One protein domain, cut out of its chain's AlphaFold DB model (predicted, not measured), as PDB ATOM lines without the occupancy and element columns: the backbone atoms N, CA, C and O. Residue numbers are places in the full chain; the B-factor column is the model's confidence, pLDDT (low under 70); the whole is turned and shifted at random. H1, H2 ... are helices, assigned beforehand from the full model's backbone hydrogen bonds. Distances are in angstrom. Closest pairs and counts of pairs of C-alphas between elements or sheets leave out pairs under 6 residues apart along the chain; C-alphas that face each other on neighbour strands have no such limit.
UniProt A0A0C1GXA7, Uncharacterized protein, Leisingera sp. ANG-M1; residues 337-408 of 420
ATOM      1  N   GLN A 337     -39.061  31.532 -32.297       82.06
ATOM      2  CA  GLN A 337     -38.337  32.257 -33.339       82.06
ATOM      3  C   GLN A 337     -39.233  32.583 -34.538       82.06
ATOM      4  O   GLN A 337     -39.185  33.712 -35.020       82.06
ATOM      5  N   ASP A 338     -40.111  31.666 -34.963       84.06
ATOM      6  CA  ASP A 338     -41.083  31.934 -36.036       84.06
ATOM      7  C   ASP A 338     -42.092  33.006 -35.606       84.06
ATOM      8  O   ASP A 338     -42.444  33.883 -36.396       84.06
ATOM      9  N   ALA A 339     -42.519  32.977 -34.340       88.00
ATOM     10  CA  ALA A 339     -43.413  33.986 -33.780       88.00
ATOM     11  C   ALA A 339     -42.764  35.385 -33.788       88.00
ATOM     12  O   ALA A 339     -43.387  36.346 -34.239       88.00
ATOM     13  N   ILE A 340     -41.499  35.505 -33.363       89.12
ATOM     14  CA  ILE A 340     -40.729  36.762 -33.428       89.12
ATOM     15  C   ILE A 340     -40.541  37.227 -34.872       89.12
ATOM     16  O   ILE A 340     -40.677  38.416 -35.173       89.12
ATOM     17  N   TYR A 341     -40.249  36.297 -35.773       85.94
ATOM     18  CA  TYR A 341     -40.067  36.587 -37.186       85.94
ATOM     19  C   TYR A 341     -41.358  37.146 -37.807       85.94
ATOM     20  O   TYR A 341     -41.336  38.142 -38.526       85.94
ATOM     21  N   ILE A 342     -42.514  36.573 -37.458       88.75
ATOM     22  CA  ILE A 342     -43.829  37.093 -37.852       88.75
ATOM     23  C   ILE A 342     -44.089  38.459 -37.207       88.75
ATOM     24  O   ILE A 342     -44.459  39.396 -37.908       88.75
ATOM     25  N   ALA A 343     -43.872  38.609 -35.899       90.62
ATOM     26  CA  ALA A 343     -44.120  39.861 -35.185       90.62
ATOM     27  C   ALA A 343     -43.281  41.027 -35.740       90.62
ATOM     28  O   ALA A 343     -43.806  42.116 -35.977       90.62
ATOM     29  N   SER A 344     -41.993  40.790 -36.002       90.00
ATOM     30  CA  SER A 344     -41.102  41.784 -36.609       90.00
ATOM     31  C   SER A 344     -41.500  42.115 -38.050       90.00
ATOM     32  O   SER A 344     -41.481  43.289 -38.423       90.00
ATOM     33  N   GLY A 345     -41.939  41.129 -38.839       87.50
ATOM     34  CA  GLY A 345     -42.444  41.354 -40.196       87.50
ATOM     35  C   GLY A 345     -43.736  42.175 -40.226       87.50
ATOM     36  O   GLY A 345     -43.849  43.114 -41.009       87.50
ATOM     37  N   LEU A 346     -44.680  41.901 -39.318       88.12
ATOM     38  CA  LEU A 346     -45.908  42.695 -39.167       88.12
ATOM     39  C   LEU A 346     -45.598  44.157 -38.814       88.12
ATOM     40  O   LEU A 346     -46.189  45.070 -39.397       88.12
ATOM     41  N   LYS A 347     -44.641  44.370 -37.900       86.31
ATOM     42  CA  LYS A 347     -44.209  45.701 -37.452       86.31
ATOM     43  C   LYS A 347     -43.491  46.493 -38.546       86.31
ATOM     44  O   LYS A 347     -43.772  47.672 -38.718       86.31
ATOM     45  N   THR A 348     -42.572  45.854 -39.268       82.75
ATOM     46  CA  THR A 348     -41.799  46.492 -40.352       82.75
ATOM     47  C   THR A 348     -42.689  46.776 -41.563       82.75
ATOM     48  O   THR A 348     -42.563  47.809 -42.214       82.75
ATOM     49  N   GLY A 349     -43.666  45.901 -41.803       75.38
ATOM     50  CA  GLY A 349     -44.629  46.021 -42.883       75.38
ATOM     51  C   GLY A 349     -44.138  45.450 -44.210       75.38
ATOM     52  O   GLY A 349     -43.025  44.947 -44.337       75.38
ATOM     53  N   ALA A 350     -45.018  45.494 -45.209       62.72
ATOM     54  CA  ALA A 350     -44.704  45.085 -46.569       62.72
ATOM     55  C   ALA A 350     -43.961  46.231 -47.273       62.72
ATOM     56  O   ALA A 350     -44.580  47.138 -47.821       62.72
ATOM     57  N   GLU A 351     -42.633  46.246 -47.179       60.69
ATOM     58  CA  GLU A 351     -41.787  47.314 -47.725       60.69
ATOM     59  C   GLU A 351     -42.109  47.629 -49.189       60.69
ATOM     60  O   GLU A 351     -41.847  46.826 -50.078       60.69
ATOM     61  N   GLY A 352     -42.689  48.802 -49.451       55.19
ATOM     62  CA  GLY A 352     -43.026  49.235 -50.812       55.19
ATOM     63  C   GLY A 352     -44.199  48.495 -51.470       55.19
ATOM     64  O   GLY A 352     -44.502  48.778 -52.627       55.19
ATOM     65  N   HIS A 353     -44.890  47.603 -50.753       61.38
ATOM     66  CA  HIS A 353     -46.024  46.831 -51.263       61.38
ATOM     67  C   HIS A 353     -47.279  47.053 -50.412       61.38
ATOM     68  O   HIS A 353     -47.225  47.216 -49.195       61.38
ATOM     69  N   SER A 354     -48.453  47.015 -51.044       64.44
ATOM     70  CA  SER A 354     -49.733  47.087 -50.326       64.44
ATOM     71  C   SER A 354     -50.067  45.795 -49.567       64.44
ATOM     72  O   SER A 354     -50.969  45.782 -48.732       64.44
ATOM     73  N   VAL A 355     -49.356  44.700 -49.853       74.00
ATOM     74  CA  VAL A 355     -49.656  43.339 -49.398       74.00
ATOM     75  C   VAL A 355     -48.347  42.602 -49.097       74.00
ATOM     76  O   VAL A 355     -47.350  42.801 -49.782       74.00
ATOM     77  N   PHE A 356     -48.336  41.718 -48.092       76.06
ATOM     78  CA  PHE A 356     -47.163  40.881 -47.815       76.06
ATOM     79  C   PHE A 356     -46.894  39.860 -48.935       76.06
ATOM     80  O   PHE A 356     -47.845  39.281 -49.483       76.06
ATOM     81  N   PRO A 357     -45.617  39.526 -49.208       71.88
ATOM     82  CA  PRO A 357     -45.271  38.511 -50.193       71.88
ATOM     83  C   PRO A 357     -45.783  37.128 -49.772       71.88
ATOM     84  O   PRO A 357     -45.921  36.807 -48.586       71.88
ATOM     85  N   ALA A 358     -46.020  36.260 -50.760       71.19
ATOM     86  CA  ALA A 358     -46.546  34.910 -50.539       71.19
ATOM     87  C   ALA A 358     -45.691  34.069 -49.571       71.19
ATOM     88  O   ALA A 358     -46.224  33.239 -48.840       71.19
ATOM     89  N   SER A 359     -44.376  34.293 -49.512       69.62
ATOM     90  CA  SER A 359     -43.481  33.636 -48.549       69.62
ATOM     91  C   SER A 359     -43.789  33.967 -47.103       69.62
ATOM     92  O   SER A 359     -43.814  33.067 -46.266       69.62
ATOM     93  N   PHE A 360     -44.030  35.241 -46.810       76.94
ATOM     94  CA  PHE A 360     -44.387  35.672 -45.468       76.94
ATOM     95  C   PHE A 360     -45.771  35.136 -45.087       76.94
ATOM     96  O   PHE A 360     -45.946  34.581 -44.007       76.94
ATOM     97  N   LYS A 361     -46.733  35.159 -46.020       77.62
ATOM     98  CA  LYS A 361     -48.054  34.531 -45.825       77.62
ATOM     99  C   LYS A 361     -47.961  33.021 -45.568       77.62
ATOM    100  O   LYS A 361     -48.683  32.494 -44.721       77.62
ATOM    101  N   ASN A 362     -47.066  32.324 -46.268       75.00
ATOM    102  CA  ASN A 362     -46.811  30.899 -46.059       75.00
ATOM    103  C   ASN A 362     -46.163  30.629 -44.697       75.00
ATOM    104  O   ASN A 362     -46.549  29.664 -44.045       75.00
ATOM    105  N   LEU A 363     -45.234  31.477 -44.242       77.88
ATOM    106  CA  LEU A 363     -44.687  31.401 -42.885       77.88
ATOM    107  C   LEU A 363     -45.799  31.540 -41.837       77.88
ATOM    108  O   LEU A 363     -45.933  30.673 -40.979       77.88
ATOM    109  N   VAL A 364     -46.644  32.570 -41.953       82.88
ATOM    110  CA  VAL A 364     -47.793  32.779 -41.052       82.88
ATOM    111  C   VAL A 364     -48.728  31.566 -41.067       82.88
ATOM    112  O   VAL A 364     -49.143  31.083 -40.018       82.88
ATOM    113  N   SER A 365     -49.006  31.013 -42.248       79.94
ATOM    114  CA  SER A 365     -49.851  29.822 -42.406       79.94
ATOM    115  C   SER A 365     -49.240  28.568 -41.769       79.94
ATOM    116  O   SER A 365     -49.948  27.791 -41.125       79.94
ATOM    117  N   SER A 366     -47.930  28.363 -41.923       78.31
ATOM    118  CA  SER A 366     -47.195  27.264 -41.284       78.31
ATOM    119  C   SER A 366     -47.178  27.409 -39.766       78.31
ATOM    120  O   SER A 366     -47.390  26.428 -39.056       78.31
ATOM    121  N   TRP A 367     -47.009  28.631 -39.265       84.44
ATOM    122  CA  TRP A 367     -47.072  28.914 -37.838       84.44
ATOM    123  C   TRP A 367     -48.485  28.698 -37.279       84.44
ATOM    124  O   TRP A 367     -48.634  28.027 -36.262       84.44
ATOM    125  N   HIS A 368     -49.549  29.114 -37.979       85.31
ATOM    126  CA  HIS A 368     -50.932  28.791 -37.596       85.31
ATOM    127  C   HIS A 368     -51.185  27.281 -37.501       85.31
ATOM    128  O   HIS A 368     -51.874  26.829 -36.588       85.31
ATOM    129  N   LEU A 369     -50.616  26.482 -38.410       81.69
ATOM    130  CA  LEU A 369     -50.671  25.020 -38.315       81.69
ATOM    131  C   LEU A 369     -49.964  24.488 -37.058       81.69
ATOM    132  O   LEU A 369     -50.426  23.501 -36.488       81.69
ATOM    133  N   ALA A 370     -48.877  25.121 -36.617       81.19
ATOM    134  CA  ALA A 370     -48.205  24.760 -35.370       81.19
ATOM    135  C   ALA A 370     -49.045  25.159 -34.140       81.19
ATOM    136  O   ALA A 370     -49.259  24.338 -33.247       81.19
ATOM    137  N   LEU A 371     -49.637  26.360 -34.134       86.19
ATOM    138  CA  LEU A 371     -50.572  26.798 -33.083       86.19
ATOM    139  C   LEU A 371     -51.806  25.888 -32.988       86.19
ATOM    140  O   LEU A 371     -52.290  25.600 -31.896       86.19
ATOM    141  N   MET A 372     -52.294  25.385 -34.125       83.69
ATOM    142  CA  MET A 372     -53.361  24.382 -34.187       83.69
ATOM    143  C   MET A 372     -53.002  23.079 -33.480       83.69
ATOM    144  O   MET A 372     -53.899  22.361 -33.045       83.69
ATOM    145  N   LYS A 373     -51.719  22.734 -33.380       80.69
ATOM    146  CA  LYS A 373     -51.264  21.516 -32.706       80.69
ATOM    147  C   LYS A 373     -50.970  21.746 -31.229       80.69
ATOM    148  O   LYS A 373     -51.246  20.849 -30.449       80.69
ATOM    149  N   ALA A 374     -50.544  22.946 -30.840       82.25
ATOM    150  CA  ALA A 374     -50.267  23.293 -29.446       82.25
ATOM    151  C   ALA A 374     -51.464  23.038 -28.512       82.25
ATOM    152  O   ALA A 374     -52.610  23.298 -28.888       82.25
ATOM    153  N   ASP A 375     -51.206  22.559 -27.295       83.00
ATOM    154  CA  ASP A 375     -52.246  22.333 -26.280       83.00
ATOM    155  C   ASP A 375     -52.762  23.645 -25.684       83.00
ATOM    156  O   ASP A 375     -53.945  23.777 -25.372       83.00
ATOM    157  N   ARG A 376     -51.870  24.630 -25.533       84.25
ATOM    158  CA  ARG A 376     -52.167  25.974 -25.028       84.25
ATOM    159  C   ARG A 376     -51.338  27.006 -25.778       84.25
ATOM    160  O   ARG A 376     -50.224  26.714 -26.206       84.25
ATOM    161  N   LEU A 377     -51.881  28.214 -25.899       86.12
ATOM    162  CA  LEU A 377     -51.172  29.375 -26.440       86.12
ATOM    163  C   LEU A 377     -50.565  30.194 -25.306       86.12
ATOM    164  O   LEU A 377     -51.242  30.461 -24.307       86.12
ATOM    165  N   THR A 378     -49.325  30.649 -25.478       87.62
ATOM    166  CA  THR A 378     -48.759  31.669 -24.588       87.62
ATOM    167  C   THR A 378     -49.458  33.020 -24.813       87.62
ATOM    168  O   THR A 378     -50.083  33.243 -25.863       87.62
ATOM    169  N   PRO A 379     -49.363  33.973 -23.866       87.56
ATOM    170  CA  PRO A 379     -49.840  35.337 -24.089       87.56
ATOM    171  C   PRO A 379     -49.209  35.993 -25.328       87.56
ATOM    172  O   PRO A 379     -49.896  36.714 -26.055       87.56
ATOM    173  N   SER A 380     -47.929  35.703 -25.593       88.25
ATOM    174  CA  SER A 380     -47.195  36.195 -26.763       88.25
ATOM    175  C   SER A 380     -47.752  35.605 -28.062       88.25
ATOM    176  O   SER A 380     -48.097  36.367 -28.966       88.25
ATOM    177  N   ASP A 381     -47.959  34.283 -28.127       89.88
ATOM    178  CA  ASP A 381     -48.555  33.620 -29.299       89.88
ATOM    179  C   ASP A 381     -49.941  34.180 -29.610       89.88
ATOM    180  O   ASP A 381     -50.248  34.516 -30.752       89.88
ATOM    181  N   ARG A 382     -50.779  34.335 -28.577       88.81
ATOM    182  CA  ARG A 382     -52.125  34.894 -28.729       88.81
ATOM    183  C   ARG A 382     -52.079  36.320 -29.272       88.81
ATOM    184  O   ARG A 382     -52.886  36.664 -30.135       88.81
ATOM    185  N   ALA A 383     -51.168  37.151 -28.773       88.38
ATOM    186  CA  ALA A 383     -51.033  38.529 -29.225       88.38
ATOM    187  C   ALA A 383     -50.567  38.607 -30.689       88.38
ATOM    188  O   ALA A 383     -51.179  39.333 -31.472       88.38
ATOM    189  N   ILE A 384     -49.551  37.826 -31.071       90.62
ATOM    190  CA  ILE A 384     -49.006  37.762 -32.441       90.62
ATOM    191  C   ILE A 384     -50.044  37.212 -33.413       90.62
ATOM    192  O   ILE A 384     -50.275  37.809 -34.461       90.62
ATOM    193  N   PHE A 385     -50.751  36.151 -33.030       91.06
ATOM    194  CA  PHE A 385     -51.848  35.596 -33.814       91.06
ATOM    195  C   PHE A 385     -52.942  36.640 -34.055       91.06
ATOM    196  O   PHE A 385     -53.417  36.826 -35.175       91.06
ATOM    197  N   CYS A 386     -53.312  37.380 -33.011       88.38
ATOM    198  CA  CYS A 386     -54.317  38.422 -33.119       88.38
ATOM    199  C   CYS A 386     -53.876  39.632 -33.947       88.38
ATOM    200  O   CYS A 386     -54.710  40.211 -34.643       88.38
ATOM    201  N   ALA A 387     -52.599  40.013 -33.882       88.88
ATOM    202  CA  ALA A 387     -52.036  41.052 -34.736       88.88
ATOM    203  C   ALA A 387     -52.041  40.611 -36.201       88.88
ATOM    204  O   ALA A 387     -52.577  41.326 -37.044       88.88
ATOM    205  N   ALA A 388     -51.566  39.391 -36.481       89.69
ATOM    206  CA  ALA A 388     -51.619  38.802 -37.812       89.69
ATOM    207  C   ALA A 388     -53.056  38.819 -38.343       89.69
ATOM    208  O   ALA A 388     -53.300  39.357 -39.416       89.69
ATOM    209  N   ARG A 389     -54.041  38.332 -37.575       87.94
ATOM    210  CA  ARG A 389     -55.447  38.233 -38.012       87.94
ATOM    211  C   ARG A 389     -56.085  39.556 -38.427       87.94
ATOM    212  O   ARG A 389     -56.999  39.543 -39.252       87.94
ATOM    213  N   LYS A 390     -55.634  40.663 -37.839       86.50
ATOM    214  CA  LYS A 390     -56.130  42.018 -38.116       86.50
ATOM    215  C   LYS A 390     -55.404  42.709 -39.257       86.50
ATOM    216  O   LYS A 390     -55.895  43.720 -39.744       86.50
ATOM    217  N   ASP A 391     -54.249  42.198 -39.653       86.19
ATOM    218  CA  ASP A 391     -53.457  42.803 -40.703       86.19
ATOM    219  C   ASP A 391     -54.058  42.483 -42.077       86.19
ATOM    220  O   ASP A 391     -53.921  41.375 -42.607       86.19
ATOM    221  N   GLU A 392     -54.735  43.467 -42.668       83.81
ATOM    222  CA  GLU A 392     -55.376  43.342 -43.981       83.81
ATOM    223  C   GLU A 392     -54.369  43.010 -45.094       83.81
ATOM    224  O   GLU A 392     -54.720  42.341 -46.070       83.81
ATOM    225  N   ARG A 393     -53.085  43.364 -44.917       83.31
ATOM    226  CA  ARG A 393     -52.001  43.086 -45.875       83.31
ATOM    227  C   ARG A 393     -51.691  41.593 -45.983       83.31
ATOM    228  O   ARG A 393     -51.049  41.160 -46.941       83.31
ATOM    229  N   LEU A 394     -52.122  40.777 -45.017       78.44
ATOM    230  CA  LEU A 394     -52.008  39.319 -45.089       78.44
ATOM    231  C   LEU A 394     -53.134  38.674 -45.913       78.44
ATOM    232  O   LEU A 394     -52.952  37.558 -46.403       78.44
ATOM    233  N   GLY A 395     -54.254  39.368 -46.134       77.31
ATOM    234  CA  GLY A 395     -55.429  38.813 -46.805       77.31
ATOM    235  C   GLY A 395     -56.028  37.617 -46.053       77.31
ATOM    236  O   GLY A 395     -56.007  37.557 -44.822       77.31
ATOM    237  N   GLN A 396     -56.577  36.644 -46.789       77.00
ATOM    238  CA  GLN A 396     -57.142  35.434 -46.187       77.00
ATOM    239  C   GLN A 396     -56.037  34.544 -45.602       77.00
ATOM    240  O   GLN A 396     -55.117  34.122 -46.302       77.00
ATOM    241  N   GLN A 397     -56.155  34.223 -44.315       77.25
ATOM    242  CA  GLN A 397     -55.156  33.448 -43.583       77.25
ATOM    243  C   GLN A 397     -55.577  31.994 -43.442       77.25
ATOM    244  O   GLN A 397     -56.645  31.682 -42.912       77.25
ATOM    245  N   PHE A 398     -54.703  31.090 -43.870       74.38
ATOM    246  CA  PHE A 398     -54.940  29.661 -43.750       74.38
ATOM    247  C   PHE A 398     -55.034  29.248 -42.271       74.38
ATOM    248  O   PHE A 398     -54.215  29.659 -41.448       74.38
ATOM    249  N   GLN A 399     -56.043  28.432 -41.943       79.12
ATOM    250  CA  GLN A 399     -56.284  27.814 -40.621       79.12
ATOM    251  C   GLN A 399     -56.560  28.772 -39.452       79.12
ATOM    252  O   GLN A 399     -56.801  28.291 -38.347       79.12
ATOM    253  N   ALA A 400     -56.601  30.091 -39.667       82.50
ATOM    254  CA  ALA A 400     -56.809  31.057 -38.589       82.50
ATOM    255  C   ALA A 400     -58.122  30.809 -37.820       82.50
ATOM    256  O   ALA A 400     -58.132  30.793 -36.590       82.50
ATOM    257  N   ASP A 401     -59.217  30.519 -38.524       84.31
ATOM    258  CA  ASP A 401     -60.509  30.258 -37.877       84.31
ATOM    259  C   ASP A 401     -60.495  28.955 -37.056       84.31
ATOM    260  O   ASP A 401     -61.126  28.868 -36.003       84.31
ATOM    261  N   ARG A 402     -59.706  27.955 -37.476       84.56
ATOM    262  CA  ARG A 402     -59.533  26.723 -36.696       84.56
ATOM    263  C   ARG A 402     -58.713  26.961 -35.427       84.56
ATOM    264  O   ARG A 402     -59.051  26.391 -34.393       84.56
ATOM    265  N   VAL A 403     -57.686  27.821 -35.481       86.12
ATOM    266  CA  VAL A 403     -56.906  28.216 -34.288       86.12
ATOM    267  C   VAL A 403     -57.824  28.901 -33.279       86.12
ATOM    268  O   VAL A 403     -57.804  28.554 -32.098       86.12
ATOM    269  N   MET A 404     -58.678  29.817 -33.751       85.88
ATOM    270  CA  MET A 404     -59.672  30.502 -32.918       85.88
ATOM    271  C   MET A 404     -60.621  29.514 -32.233       85.88
ATOM    272  O   MET A 404     -60.843  29.621 -31.027       85.88
ATOM    273  N   GLN A 405     -61.137  28.535 -32.982       85.88
ATOM    274  CA  GLN A 405     -62.043  27.514 -32.457       85.88
ATOM    275  C   GLN A 405     -61.360  26.611 -31.423       85.88
ATOM    276  O   GLN A 405     -61.899  26.422 -30.336       85.88
ATOM    277  N   LYS A 406     -60.170  26.078 -31.735       87.19
ATOM    278  CA  LYS A 406     -59.434  25.182 -30.831       87.19
ATOM    279  C   LYS A 406     -59.121  25.859 -29.498       87.19
ATOM    280  O   LYS A 406     -59.292  25.255 -28.445       87.19
ATOM    281  N   HIS A 407     -58.678  27.112 -29.547       86.06
ATOM    282  CA  HIS A 407     -58.213  27.846 -28.368       86.06
ATOM    283  C   HIS A 407     -59.272  28.767 -27.760       86.06
ATOM    284  O   HIS A 407     -58.953  29.581 -26.896       86.06
ATOM    285  N   SER A 408     -60.535  28.639 -28.190       84.06
ATOM    286  CA  SER A 408     -61.678  29.410 -27.675       84.06
ATOM    287  C   SER A 408     -61.424  30.927 -27.646       84.06
ATOM    288  O   SER A 408     -61.756  31.630 -26.691       84.06
TER     289      SER A 408
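This is residues 337 to 408 of the 420 residues of an uncharacterized protein of Leisingera sp. ANG-M1 (UniProt A0A0C1GXA7). Three helices, H1, H2 and H3, make a small up-and-down bundle, each running against the one before it in the chain and steeply slanted to the others, and the short H4 lies side by side with the later part of H2. H1 packs on both H2 and H3, while H2 and H3 come less close to each other. The printed part has 72 residues with four named helices, H1 to H4 in chain order, and no named strand; its class is all helix. It is compact, with a radius of gyration of the C-alphas of 11.5 A, and elongated, spanning 37 by 21 by 17 A.

Find C-alpha 337 at (-38.337, 32.257, -33.339); from there H1 runs through residues 337 to 348, 16.2 A long. Look next at C-alpha 358, at (-46.546, 34.910, -50.539), where H2 begins; it covers residues 358 to 373 over 22.8 A. H3 is residues 379 to 390, 16.8 A. H4, residues 400 to 406, ends at C-alpha 406, at (-59.434, 25.182, -30.831).

H1 and H2, a helical hairpin, touch through residues 360 to 367 of H2 alone, closest at the C-alphas of Ile 342 and Val 364, 6.7 A. H1 touches H3 at a steep tilt of 44 degrees, the same way, closest at the C-alphas of Ala 343 and Ile 384, 6.0 A. H2 and H3 are close but not clearly touching: C-alphas 364 and 388, their closest, are 7.8 A apart. H4 touches residues 368 to 372 of H2 at a shallow tilt of 6 degrees, closest at the C-alphas of Met 372 and Val 403, 5.2 A; H1 and H4 are apart. In H1, H2, H3 and H4 every O i to N i+4 pair is within hydrogen-bond range.

Look to Gly 352 and Asp 375 for the two C-alphas farthest apart, 37.6 A. The printed part has no cut and no long link. Confidence is under 70 at residues 350 to 354 and residue 359.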